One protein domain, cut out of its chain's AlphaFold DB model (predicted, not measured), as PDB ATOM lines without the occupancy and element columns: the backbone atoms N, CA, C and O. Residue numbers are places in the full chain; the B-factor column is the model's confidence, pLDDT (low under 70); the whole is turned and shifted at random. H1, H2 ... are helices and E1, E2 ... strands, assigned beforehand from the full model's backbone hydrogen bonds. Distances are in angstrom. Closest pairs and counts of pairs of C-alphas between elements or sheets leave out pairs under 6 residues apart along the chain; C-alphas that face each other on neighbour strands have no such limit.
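What this domain is: This is residues 14 to 106 of the 106 residues of an uncharacterized protein of Acidimicrobiia bacterium (UniProt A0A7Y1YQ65). Picture a twisted, three-stranded antiparallel sheet in the order E2, E1, E3, with H2 packed over E3 on one face and the little helix H1 on that same face near one end of the strands. From the far end of E3 an arm, residues 87 to 106 with H3 in it, sticks out free of this body. The printed part has 93 residues, with three named helices and three named strands in the order E1, E2, H1, H2, E3, H3; the class is mixed, helices and strands. It is only just loose, close to extended, with a radius of gyration of the C-alphas of 18.5 A, and its outline is flat, spanning 53 by 39 by 20 A.

Where its parts are: Find C-alpha 14 at (-9.207, 12.322, -8.538); from there E1, residues 14 to 25, runs 33.1 A. Beside it look for E2, residues 35 to 48, 33.6 A long, which bends by 79 degrees at residue 38. E3, residues 73 to 83, begins with C-alpha 73 at (8.230, 19.735, -28.578), runs 26.6 A and bends by 69 degrees at residue 78. H1 is residues 49 to 53, and H2 is residues 57 to 66, 14.1 A long. H3, residues 93 to 103, runs 15.7 A to C-alpha 103 at (-7.344, 47.890, -5.374).

How they stand to each other: Start at E1, the inner strand. E2 is its antiparallel neighbour at 161 degrees, and the two form a hairpin; look at N 18 and O 43, 2.8 A apart, within hydrogen-bond range. E3 is its antiparallel neighbour at 160 degrees, with N 19 and O 79 within range at 2.8 A. H2 is on the sheet at a height of 8.4 A, over E3, and runs slantwise to the strands, at 38 degrees to E3 on the local plane; their closest C-alphas, Gly 62 and Tyr 77, are 5.4 A apart. H2 on one face of the sheet gives two layers. H1 lies on the same face as H2, over E1 at a height of 9.4 A, and meets H2 only through their link. E2, H1, H2 and E3 make a split strand-helix-strand unit, two strands running the same way with E1 between them, and its crossover is right-handed. H3 is not on the sheet, and it is apart from E1, E2, H1 and H2. Every O i to N i+4 pair is within hydrogen-bond range in H1 and H3, and 5 of 6 are in H2.

The domain as a whole: The C-alphas farthest apart, those of Gly 31 and Glu 106, are 54.6 A apart. Without the free stretch, the body of 73 residues spans 45 by 23 by 15 A. The printed part has no cut and no long link. Mean pLDDT of the printed part is 95.4, and residue 106, the chain's last, is the one under 70.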
ATOM      1  N   ASN A  14      -9.157  10.891  -8.331       95.19
ATOM      2  CA  ASN A  14      -9.207  12.322  -8.538       95.19
ATOM      3  C   ASN A  14      -8.663  12.667  -9.918       95.19
ATOM      4  O   ASN A  14      -7.765  12.015 -10.456       95.19
ATOM      5  N   LYS A  15      -9.195  13.754 -10.471       97.00
ATOM      6  CA  LYS A  15      -8.563  14.434 -11.589       97.00
ATOM      7  C   LYS A  15      -7.317  15.142 -11.067       97.00
ATOM      8  O   LYS A  15      -7.395  15.918 -10.116       97.00
ATOM      9  N   VAL A  16      -6.193  14.888 -11.713       97.31
ATOM     10  CA  VAL A  16      -4.907  15.515 -11.425       97.31
ATOM     11  C   VAL A  16      -4.477  16.290 -12.661       97.31
ATOM     12  O   VAL A  16      -4.430  15.742 -13.767       97.31
ATOM     13  N   LEU A  17      -4.195  17.575 -12.476       98.31
ATOM     14  CA  LEU A  17      -3.605  18.436 -13.491       98.31
ATOM     15  C   LEU A  17      -2.091  18.423 -13.299       98.31
ATOM     16  O   LEU A  17      -1.609  18.690 -12.206       98.31
ATOM     17  N   VAL A  18      -1.338  18.102 -14.345       98.38
ATOM     18  CA  VAL A  18       0.130  18.089 -14.310       98.38
ATOM     19  C   VAL A  18       0.630  19.292 -15.091       98.38
ATOM     20  O   VAL A  18       0.461  19.367 -16.311       98.38
ATOM     21  N   HIS A  19       1.236  20.240 -14.387       98.50
ATOM     22  CA  HIS A  19       1.743  21.478 -14.952       98.50
ATOM     23  C   HIS A  19       3.182  21.301 -15.417       98.50
ATOM     24  O   HIS A  19       4.041  20.783 -14.701       98.50
ATOM     25  N   THR A  20       3.454  21.768 -16.630       98.62
ATOM     26  CA  THR A  20       4.759  21.623 -17.272       98.62
ATOM     27  C   THR A  20       5.221  22.940 -17.872       98.62
ATOM     28  O   THR A  20       4.407  23.786 -18.243       98.62
ATOM     29  N   GLN A  21       6.532  23.109 -18.014       98.31
ATOM     30  CA  GLN A  21       7.097  24.063 -18.954       98.31
ATOM     31  C   GLN A  21       7.130  23.415 -20.338       98.31
ATOM     32  O   GLN A  21       7.801  22.407 -20.547       98.31
ATOM     33  N   TYR A  22       6.444  24.040 -21.288       98.31
ATOM     34  CA  TYR A  22       6.452  23.652 -22.690       98.31
ATOM     35  C   TYR A  22       7.600  24.334 -23.438       98.31
ATOM     36  O   TYR A  22       7.826  25.547 -23.306       98.31
ATOM     37  N   TYR A  23       8.314  23.547 -24.236       98.38
ATOM     38  CA  TYR A  23       9.391  23.975 -25.113       98.38
ATOM     39  C   TYR A  23       9.081  23.603 -26.555       98.38
ATOM     40  O   TYR A  23       8.643  22.495 -26.837       98.38
ATOM     41  N   GLU A  24       9.423  24.500 -27.475       97.56
ATOM     42  CA  GLU A  24       9.284  24.279 -28.914       97.56
ATOM     43  C   GLU A  24      10.663  24.340 -29.586       97.56
ATOM     44  O   GLU A  24      11.448  25.259 -29.315       97.56
ATOM     45  N   ASN A  25      10.961  23.388 -30.471       97.00
ATOM     46  CA  ASN A  25      12.187  23.363 -31.259       97.00
ATOM     47  C   ASN A  25      12.071  24.276 -32.485       97.00
ATOM     48  O   ASN A  25      11.350  23.991 -33.439       97.00
ATOM     49  N   LYS A  26      12.837  25.370 -32.495       93.50
ATOM     50  CA  LYS A  26      12.844  26.314 -33.622       93.50
ATOM     51  C   LYS A  26      13.790  25.947 -34.760       93.50
ATOM     52  O   LYS A  26      13.660  26.530 -35.829       93.50
ATOM     53  N   ALA A  27      14.690  24.990 -34.554       92.62
ATOM     54  CA  ALA A  27      15.652  24.551 -35.562       92.62
ATOM     55  C   ALA A  27      15.254  23.231 -36.244       92.62
ATOM     56  O   ALA A  27      16.013  22.724 -37.067       92.62
ATOM     57  N   TRP A  28      14.067  22.682 -35.946       91.25
ATOM     58  CA  TRP A  28      13.655  21.367 -36.450       91.25
ATOM     59  C   TRP A  28      13.654  21.305 -37.990       91.25
ATOM     60  O   TRP A  28      14.174  20.355 -38.569       91.25
ATOM     61  N   TYR A  29      13.155  22.355 -38.660       87.12
ATOM     62  CA  TYR A  29      13.114  22.441 -40.127       87.12
ATOM     63  C   TYR A  29      14.509  22.450 -40.775       87.12
ATOM     64  O   TYR A  29      14.643  22.135 -41.954       87.12
ATOM     65  N   GLU A  30      15.540  22.806 -40.008       91.12
ATOM     66  CA  GLU A  30      16.944  22.839 -40.429       91.12
ATOM     67  C   GLU A  30      17.712  21.584 -39.966       91.12
ATOM     68  O   GLU A  30      18.922  21.488 -40.162       91.12
ATOM     69  N   GLY A  31      17.020  20.612 -39.354       90.12
ATOM     70  CA  GLY A  31      17.612  19.385 -38.813       90.12
ATOM     71  C   GLY A  31      18.387  19.580 -37.506       90.12
ATOM     72  O   GLY A  31      19.189  18.721 -37.145       90.12
ATOM     73  N   GLY A  32      18.187  20.708 -36.815       91.81
ATOM     74  CA  GLY A  32      18.863  21.044 -35.562       91.81
ATOM     75  C   GLY A  32      17.948  21.026 -34.335       91.81
ATOM     76  O   GLY A  32      16.721  20.954 -34.430       91.81
ATOM     77  N   GLU A  33      18.558  21.166 -33.157       94.25
ATOM     78  CA  GLU A  33      17.853  21.329 -31.882       94.25
ATOM     79  C   GLU A  33      18.114  22.716 -31.280       94.25
ATOM     80  O   GLU A  33      19.231  23.051 -30.889       94.25
ATOM     81  N   ALA A  34      17.061  23.528 -31.174       95.38
ATOM     82  CA  ALA A  34      17.084  24.837 -30.526       95.38
ATOM     83  C   ALA A  34      15.773  25.075 -29.762       95.38
ATOM     84  O   ALA A  34      14.914  25.861 -30.176       95.38
ATOM     85  N   PHE A  35      15.615  24.371 -28.641       96.50
ATOM     86  CA  PHE A  35      14.426  24.463 -27.795       96.50
ATOM     87  C   PHE A  35      14.323  25.823 -27.100       96.50
ATOM     88  O   PHE A  35      15.285  26.336 -26.518       96.50
ATOM     89  N   ARG A  36      13.131  26.420 -27.153       96.38
ATOM     90  CA  ARG A  36      12.808  27.687 -26.485       96.38
ATOM     91  C   ARG A  36      11.563  27.526 -25.616       96.38
ATOM     92  O   ARG A  36      10.596  26.944 -26.103       96.38
ATOM     93  N   PRO A  37      11.554  28.061 -24.381       97.38
ATOM     94  CA  PRO A  37      10.365  28.023 -23.539       97.38
ATOM     95  C   PRO A  37       9.252  28.863 -24.174       97.38
ATOM     96  O   PRO A  37       9.506  29.964 -24.676       97.38
ATOM     97  N   LYS A  38       8.025  28.336 -24.175       96.88
ATOM     98  CA  LYS A  38       6.837  28.990 -24.758       96.88
ATOM     99  C   LYS A  38       5.708  29.254 -23.768       96.88
ATOM    100  O   LYS A  38       4.734  29.903 -24.130       96.88
ATOM    101  N   GLY A  39       5.873  28.817 -22.528       95.62
ATOM    102  CA  GLY A  39       4.882  28.953 -21.464       95.62
ATOM    103  C   GLY A  39       4.511  27.598 -20.875       95.62
ATOM    104  O   GLY A  39       5.269  26.639 -21.010       95.62
ATOM    105  N   GLY A  40       3.371  27.534 -20.196       97.12
ATOM    106  CA  GLY A  40       2.894  26.299 -19.583       97.12
ATOM    107  C   GLY A  40       2.171  25.377 -20.567       97.12
ATOM    108  O   GLY A  40       1.536  25.851 -21.509       97.12
ATOM    109  N   HIS A  41       2.219  24.073 -20.312       98.19
ATOM    110  CA  HIS A  41       1.247  23.106 -20.827       98.19
ATOM    111  C   HIS A  41       0.725  22.267 -19.659       98.19
ATOM    112  O   HIS A  41       1.491  21.923 -18.755       98.19
ATOM    113  N   THR A  42      -0.567  21.944 -19.676       98.50
ATOM    114  CA  THR A  42      -1.213  21.164 -18.617       98.50
ATOM    115  C   THR A  42      -1.726  19.853 -19.190       98.50
ATOM    116  O   THR A  42      -2.601  19.859 -20.054       98.50
ATOM    117  N   PHE A  43      -1.210  18.739 -18.673       98.50
ATOM    118  CA  PHE A  43      -1.781  17.414 -18.909       98.50
ATOM    119  C   PHE A  43      -2.836  17.105 -17.843       98.50
ATOM    120  O   PHE A  43      -2.801  17.659 -16.747       98.50
ATOM    121  N   GLN A  44      -3.762  16.198 -18.153       97.94
ATOM    122  CA  GLN A  44      -4.766  15.709 -17.209       97.94
ATOM    123  C   GLN A  44      -4.692  14.184 -17.113       97.94
ATOM    124  O   GLN A  44      -4.638  13.504 -18.139       97.94
ATOM    125  N   ILE A  45      -4.765  13.654 -15.893       96.69
ATOM    126  CA  ILE A  45      -4.914  12.221 -15.616       96.69
ATOM    127  C   ILE A  45      -5.952  11.999 -14.510       96.69
ATOM    128  O   ILE A  45      -6.093  12.826 -13.613       96.69
ATOM    129  N   GLU A  46      -6.697  10.897 -14.579       95.88
ATOM    130  CA  GLU A  46      -7.506  10.410 -13.456       95.88
ATOM    131  C   GLU A  46      -6.745   9.289 -12.752       95.88
ATOM    132  O   GLU A  46      -6.368   8.299 -13.385       95.88
ATOM    133  N   MET A  47      -6.490   9.448 -11.455       93.50
ATOM    134  CA  MET A  47      -5.740   8.467 -10.674       93.50
ATOM    135  C   MET A  47      -6.105   8.510  -9.193       93.50
ATOM    136  O   MET A  47      -6.720   9.462  -8.724       93.50
ATOM    137  N   ASP A  48      -5.714   7.467  -8.465       93.69
ATOM    138  CA  ASP A  48      -5.797   7.438  -7.007       93.69
ATOM    139  C   ASP A  48      -4.895   8.523  -6.394       93.69
ATOM    140  O   ASP A  48      -3.674   8.513  -6.595       93.69
ATOM    141  N   ALA A  49      -5.499   9.467  -5.670       90.81
ATOM    142  CA  ALA A  49      -4.777  10.554  -5.020       90.81
ATOM    143  C   ALA A  49      -3.857  10.061  -3.896       90.81
ATOM    144  O   ALA A  49      -2.803  10.659  -3.685       90.81
ATOM    145  N   ASP A  50      -4.195   8.962  -3.215       90.69
ATOM    146  CA  ASP A  50      -3.338   8.424  -2.157       90.69
ATOM    147  C   ASP A  50      -2.030   7.890  -2.753       90.69
ATOM    148  O   ASP A  50      -0.945   8.217  -2.269       90.69
ATOM    149  N   LEU A  51      -2.100   7.159  -3.874       92.19
ATOM    150  CA  LEU A  51      -0.910   6.729  -4.614       92.19
ATOM    151  C   LEU A  51      -0.020   7.918  -4.996       92.19
ATOM    152  O   LEU A  51       1.201   7.846  -4.856       92.19
ATOM    153  N   LEU A  52      -0.626   9.009  -5.470       93.25
ATOM    154  CA  LEU A  52       0.101  10.220  -5.832       93.25
ATOM    155  C   LEU A  52       0.810  10.835  -4.615       93.25
ATOM    156  O   LEU A  52       2.014  11.080  -4.674       93.25
ATOM    157  N   LEU A  53       0.084  11.040  -3.512       91.88
ATOM    158  CA  LEU A  53       0.575  11.717  -2.306       91.88
ATOM    159  C   LEU A  53       1.674  10.941  -1.567       91.88
ATOM    160  O   LEU A  53       2.504  11.556  -0.898       91.88
ATOM    161  N   TYR A  54       1.697   9.612  -1.688       92.31
ATOM    162  CA  TYR A  54       2.700   8.746  -1.054       92.31
ATOM    163  C   TYR A  54       3.826   8.293  -2.003       92.31
ATOM    164  O   TYR A  54       4.569   7.366  -1.672       92.31
ATOM    165  N   SER A  55       3.978   8.932  -3.166       93.69
ATOM    166  CA  SER A  55       5.049   8.653  -4.137       93.69
ATOM    167  C   SER A  55       5.989   9.854  -4.333       93.69
ATOM    168  O   SER A  55       5.956  10.801  -3.548       93.69
ATOM    169  N   ASP A  56       6.841   9.811  -5.366       96.88
ATOM    170  CA  ASP A  56       7.565  10.980  -5.886       96.88
ATOM    171  C   ASP A  56       6.934  11.418  -7.224       96.88
ATOM    172  O   ASP A  56       7.330  10.937  -8.294       96.88
ATOM    173  N   PRO A  57       5.924  12.309  -7.200       95.50
ATOM    174  CA  PRO A  57       5.253  12.766  -8.411       95.50
ATOM    175  C   PRO A  57       6.192  13.454  -9.398       95.50
ATOM    176  O   PRO A  57       5.975  13.354 -10.602       95.50
ATOM    177  N   ALA A  58       7.229  14.141  -8.914       96.44
ATOM    178  CA  ALA A  58       8.152  14.861  -9.779       96.44
ATOM    179  C   ALA A  58       8.986  13.888 -10.618       96.44
ATOM    180  O   ALA A  58       9.080  14.053 -11.837       96.44
ATOM    181  N   GLU A  59       9.538  12.845  -9.991       97.81
ATOM    182  CA  GLU A  59      10.287  11.805 -10.701       97.81
ATOM    183  C   GLU A  59       9.371  10.994 -11.630       97.81
ATOM    184  O   GLU A  59       9.678  10.808 -12.813       97.81
ATOM    185  N   VAL A  60       8.211  10.558 -11.130       97.69
ATOM    186  CA  VAL A  60       7.281   9.706 -11.886       97.69
ATOM    187  C   VAL A  60       6.675  10.451 -13.076       97.69
ATOM    188  O   VAL A  60       6.742   9.954 -14.204       97.69
ATOM    189  N   PHE A  61       6.119  11.650 -12.877       98.06
ATOM    190  CA  PHE A  61       5.564  12.428 -13.986       98.06
ATOM    191  C   PHE A  61       6.649  12.919 -14.935       98.06
ATOM    192  O   PHE A  61       6.440  12.866 -16.146       98.06
ATOM    193  N   GLY A  62       7.821  13.313 -14.427       98.00
ATOM    194  CA  GLY A  62       8.980  13.616 -15.265       98.00
ATOM    195  C   GLY A  62       9.294  12.467 -16.225       98.00
ATOM    196  O   GLY A  62       9.459  12.691 -17.424       98.00
ATOM    197  N   LYS A  63       9.262  11.223 -15.729       98.19
ATOM    198  CA  LYS A  63       9.473  10.031 -16.556       98.19
ATOM    199  C   LYS A  63       8.346   9.779 -17.555       98.19
ATOM    200  O   LYS A  63       8.611   9.436 -18.705       98.19
ATOM    201  N   MET A  64       7.091   9.953 -17.147       98.00
ATOM    202  CA  MET A  64       5.934   9.795 -18.038       98.00
ATOM    203  C   MET A  64       5.962  10.799 -19.200       98.00
ATOM    204  O   MET A  64       5.656  10.429 -20.336       98.00
ATOM    205  N   LEU A  65       6.373  12.043 -18.936       98.25
ATOM    206  CA  LEU A  65       6.464  13.113 -19.934       98.25
ATOM    207  C   LEU A  65       7.504  12.836 -21.022       98.25
ATOM    208  O   LEU A  65       7.334  13.310 -22.142       98.25
ATOM    209  N   GLU A  66       8.531  12.019 -20.760       97.56
ATOM    210  CA  GLU A  66       9.488  11.614 -21.800       97.56
ATOM    211  C   GLU A  66       8.788  10.980 -23.013       97.56
ATOM    212  O   GLU A  66       9.203  11.213 -24.144       97.56
ATOM    213  N   SER A  67       7.698  10.233 -22.791       97.50
ATOM    214  CA  SER A  67       6.912   9.606 -23.867       97.50
ATOM    215  C   SER A  67       6.118  10.597 -24.723       97.50
ATOM    216  O   SER A  67       5.659  10.233 -25.804       97.50
ATOM    217  N   GLN A  68       5.938  11.824 -24.233       97.88
ATOM    218  CA  GLN A  68       5.226  12.902 -24.919       97.88
ATOM    219  C   GLN A  68       6.185  13.831 -25.677       97.88
ATOM    220  O   GLN A  68       5.749  14.643 -26.486       97.88
ATOM    221  N   ASN A  69       7.491  13.723 -25.426       96.69
ATOM    222  CA  ASN A  69       8.494  14.549 -26.082       96.69
ATOM    223  C   ASN A  69       8.750  14.070 -27.515       96.69
ATOM    224  O   ASN A  69       8.833  12.874 -27.794       96.69
ATOM    225  N   THR A  70       8.941  15.022 -28.423       96.19
ATOM    226  CA  THR A  70       9.269  14.786 -29.831       96.19
ATOM    227  C   THR A  70      10.421  15.695 -30.269       96.19
ATOM    228  O   THR A  70      10.936  16.505 -29.494       96.19
ATOM    229  N   ASP A  71      10.817  15.609 -31.540       95.56
ATOM    230  CA  ASP A  71      11.810  16.522 -32.124       95.56
ATOM    231  C   ASP A  71      11.295  17.969 -32.235       95.56
ATOM    232  O   ASP A  71      12.083  18.897 -32.434       95.56
ATOM    233  N   ILE A  72       9.978  18.176 -32.112       95.81
ATOM    234  CA  ILE A  72       9.313  19.480 -32.252       95.81
ATOM    235  C   ILE A  72       9.006  20.091 -30.883       95.81
ATOM    236  O   ILE A  72       9.107  21.308 -30.720       95.81
ATOM    237  N   GLU A  73       8.675  19.272 -29.889       97.19
ATOM    238  CA  GLU A  73       8.230  19.735 -28.578       97.19
ATOM    239  C   GLU A  73       8.792  18.926 -27.415       97.19
ATOM    240  O   GLU A  73       9.005  17.719 -27.514       97.19
ATOM    241  N   ARG A  74       9.022  19.607 -26.290       97.88
ATOM    242  CA  ARG A  74       9.420  18.985 -25.025       97.88
ATOM    243  C   ARG A  74       8.631  19.567 -23.858       97.88
ATOM    244  O   ARG A  74       8.316  20.758 -23.847       97.88
ATOM    245  N   PHE A  75       8.393  18.737 -22.853       98.56
ATOM    246  CA  PHE A  75       7.669  19.072 -21.636       98.56
ATOM    247  C   PHE A  75       8.538  18.761 -20.419       98.56
ATOM    248  O   PHE A  75       8.990  17.634 -20.229       98.56
ATOM    249  N   GLU A  76       8.777  19.772 -19.590       98.06
ATOM    250  CA  GLU A  76       9.478  19.631 -18.313       98.06
ATOM    251  C   GLU A  76       8.464  19.765 -17.177       98.06
ATOM    252  O   GLU A  76       7.737  20.757 -17.118       98.06
ATOM    253  N   TYR A  77       8.415  18.785 -16.276       98.44
ATOM    254  CA  TYR A  77       7.545  18.831 -15.101       98.44
ATOM    255  C   TYR A  77       7.810  20.087 -14.245       98.44
ATOM    256  O   TYR A  77       8.959  20.496 -14.057       98.44
ATOM    257  N   ARG A  78       6.741  20.707 -13.729       98.12
ATOM    258  CA  ARG A  78       6.816  21.851 -12.806       98.12
ATOM    259  C   ARG A  78       6.071  21.599 -11.505       98.12
ATOM    260  O   ARG A  78       6.648  21.845 -10.453       98.12
ATOM    261  N   ASP A  79       4.818  21.160 -11.590       98.12
ATOM    262  CA  ASP A  79       3.966  20.929 -10.421       98.12
ATOM    263  C   ASP A  79       2.767  20.032 -10.779       98.12
ATOM    264  O   ASP A  79       2.556  19.706 -11.951       98.12
ATOM    265  N   TYR A  80       1.964  19.644  -9.790       97.69
ATOM    266  CA  TYR A  80       0.645  19.053 -10.003       97.69
ATOM    267  C   TYR A  80      -0.427  19.690  -9.106       97.69
ATOM    268  O   TYR A  80      -0.148  20.174  -8.016       97.69
ATOM    269  N   GLU A  81      -1.681  19.621  -9.544       97.06
ATOM    270  CA  GLU A  81      -2.858  20.009  -8.769       97.06
ATOM    271  C   GLU A  81      -3.836  18.833  -8.703       97.06
ATOM    272  O   GLU A  81      -4.243  18.290  -9.732       97.06
ATOM    273  N   ILE A  82      -4.244  18.445  -7.492       96.38
ATOM    274  CA  ILE A  82      -5.349  17.500  -7.295       96.38
ATOM    275  C   ILE A  82      -6.651  18.295  -7.251       96.38
ATOM    276  O   ILE A  82      -6.866  19.118  -6.358       96.38
ATOM    277  N   VAL A  83      -7.557  18.005  -8.181       95.94
ATOM    278  CA  VAL A  83      -8.893  18.597  -8.218       95.94
ATOM    279  C   VAL A  83      -9.803  17.798  -7.283       95.94
ATOM    280  O   VAL A  83     -10.342  16.747  -7.638       95.94
ATOM    281  N   TRP A  84      -9.948  18.292  -6.052       92.38
ATOM    282  CA  TRP A  84     -10.760  17.660  -5.001       92.38
ATOM    283  C   TRP A  84     -12.268  17.795  -5.218       92.38
ATOM    284  O   TRP A  84     -13.044  16.974  -4.739       92.38
ATOM    285  N   GLN A  85     -12.682  18.848  -5.915       91.75
ATOM    286  CA  GLN A  85     -14.078  19.179  -6.169       91.75
ATOM    287  C   GLN A  85     -14.211  19.859  -7.526       91.75
ATOM    288  O   GLN A  85     -13.262  20.472  -8.015       91.75
ATOM    289  N   GLU A  86     -15.400  19.769  -8.116       90.62
ATOM    290  CA  GLU A  86     -15.702  20.503  -9.341       90.62
ATOM    291  C   GLU A  86     -15.517  22.014  -9.095       90.62
ATOM    292  O   GLU A  86     -16.057  22.533  -8.109       90.62
ATOM    293  N   PRO A  87     -14.760  22.730  -9.946       92.25
ATOM    294  CA  PRO A  87     -14.552  24.158  -9.774       92.25
ATOM    295  C   PRO A  87     -15.871  24.933  -9.751       92.25
ATOM    296  O   PRO A  87     -16.724  24.799 -10.628       92.25
ATOM    297  N   THR A  88     -16.019  25.806  -8.760       96.00
ATOM    298  CA  THR A  88     -17.124  26.761  -8.711       96.00
ATOM    299  C   THR A  88     -16.779  28.008  -9.515       96.00
ATOM    300  O   THR A  88     -15.665  28.525  -9.420       96.00
ATOM    301  N   VAL A  89     -17.746  28.538 -10.261       96.44
ATOM    302  CA  VAL A  89     -17.578  29.795 -11.004       96.44
ATOM    303  C   VAL A  89     -17.338  30.948 -10.022       96.44
ATOM    304  O   VAL A  89     -18.189  31.221  -9.179       96.44
ATOM    305  N   LEU A  90     -16.192  31.626 -10.140       96.75
ATOM    306  CA  LEU A  90     -15.818  32.754  -9.276       96.75
ATOM    307  C   LEU A  90     -16.602  34.038  -9.599       96.75
ATOM    308  O   LEU A  90     -16.973  34.780  -8.695       96.75
ATOM    309  N   GLY A  91     -16.839  34.308 -10.882       96.69
ATOM    310  CA  GLY A  91     -17.466  35.536 -11.371       96.69
ATOM    311  C   GLY A  91     -17.265  35.702 -12.875       96.69
ATOM    312  O   GLY A  91     -16.933  34.741 -13.574       96.69
ATOM    313  N   ASN A  92     -17.461  36.919 -13.376       97.94
ATOM    314  CA  ASN A  92     -17.260  37.282 -14.781       97.94
ATOM    315  C   ASN A  92     -16.262  38.453 -14.950       97.94
ATOM    316  O   ASN A  92     -15.651  38.922 -13.992       97.94
ATOM    317  N   GLN A  93     -16.072  38.915 -16.191       97.75
ATOM    318  CA  GLN A  93     -15.133  39.995 -16.512       97.75
ATOM    319  C   GLN A  93     -15.468  41.324 -15.808       97.75
ATOM    320  O   GLN A  93     -14.553  42.009 -15.354       97.75
ATOM    321  N   ASP A  94     -16.748  41.687 -15.698       98.31
ATOM    322  CA  ASP A  94     -17.167  42.940 -15.058       98.31
ATOM    323  C   ASP A  94     -16.872  42.912 -13.553       98.31
ATOM    324  O   ASP A  94     -16.411  43.911 -12.992       98.31
ATOM    325  N   ASP A  95     -17.056  41.750 -12.912       97.94
ATOM    326  CA  ASP A  95     -16.692  41.541 -11.506       97.94
ATOM    327  C   ASP A  95     -15.186  41.773 -11.288       97.94
ATOM    328  O   ASP A  95     -14.796  42.458 -10.340       97.94
ATOM    329  N   TYR A  96     -14.340  41.268 -12.197       97.19
ATOM    330  CA  TYR A  96     -12.889  41.475 -12.152       97.19
ATOM    331  C   TYR A  96     -12.504  42.951 -12.321       97.19
ATOM    332  O   TYR A  96     -11.722  43.476 -11.528       97.19
ATOM    333  N   ILE A  97     -13.069  43.644 -13.320       98.06
ATOM    334  CA  ILE A  97     -12.789  45.070 -13.570       98.06
ATOM    335  C   ILE A  97     -13.133  45.903 -12.332       98.06
ATOM    336  O   ILE A  97     -12.336  46.741 -11.904       98.06
ATOM    337  N   LYS A  98     -14.300  45.646 -11.731       97.69
ATOM    338  CA  LYS A  98     -14.747  46.341 -10.523       97.69
ATOM    339  C   LYS A  98     -13.810  46.089  -9.341       97.69
ATOM    340  O   LYS A  98     -13.485  47.032  -8.626       97.69
ATOM    341  N   ALA A  99     -13.382  44.844  -9.128       97.19
ATOM    342  CA  ALA A  99     -12.445  44.514  -8.058       97.19
ATOM    343  C   ALA A  99     -11.085  45.209  -8.252       97.19
ATOM    344  O   ALA A  99     -10.569  45.801  -7.309       97.19
ATOM    345  N   ASN A 100     -10.543  45.213  -9.477       97.06
ATOM    346  CA  ASN A 100      -9.253  45.841  -9.778       97.06
ATOM    347  C   ASN A 100      -9.257  47.356  -9.512       97.06
ATOM    348  O   ASN A 100      -8.313  47.889  -8.940       97.06
ATOM    349  N   GLN A 101     -10.346  48.045  -9.863       96.94
ATOM    350  CA  GLN A 101     -10.495  49.483  -9.597       96.94
ATOM    351  C   GLN A 101     -10.480  49.827  -8.104       96.94
ATOM    352  O   GLN A 101     -10.028  50.906  -7.735       96.94
ATOM    353  N   LEU A 102     -10.990  48.935  -7.247       95.56
ATOM    354  CA  LEU A 102     -10.973  49.144  -5.798       95.56
ATOM    355  C   LEU A 102      -9.556  49.000  -5.231       95.56
ATOM    356  O   LEU A 102      -9.200  49.764  -4.345       95.56
ATOM    357  N   VAL A 103      -8.751  48.078  -5.772       95.38
ATOM    358  CA  VAL A 103      -7.344  47.890  -5.374       95.38
ATOM    359  C   VAL A 103      -6.482  49.089  -5.773       95.38
ATOM    360  O   VAL A 103      -5.648  49.527  -4.996       95.38
ATOM    361  N   GLU A 104      -6.681  49.648  -6.969       87.00
ATOM    362  CA  GLU A 104      -5.913  50.814  -7.445       87.00
ATOM    363  C   GLU A 104      -6.260  52.126  -6.718       87.00
ATOM    364  O   GLU A 104      -5.543  53.118  -6.861       87.00
ATOM    365  N   ALA A 105      -7.369  52.156  -5.975       79.06
ATOM    366  CA  ALA A 105      -7.817  53.322  -5.219       79.06
ATOM    367  C   ALA A 105      -7.260  53.385  -3.779       79.06
ATOM    368  O   ALA A 105      -7.503  54.389  -3.100       79.06
ATOM    369  N   GLU A 106      -6.550  52.344  -3.322       60.25
ATOM    370  CA  GLU A 106      -5.859  52.255  -2.019       60.25
ATOM    371  C   GLU A 106      -4.390  52.703  -2.104       60.25
ATOM    372  O   GLU A 106      -3.937  53.377  -1.146       60.25
TER     373      GLU A 106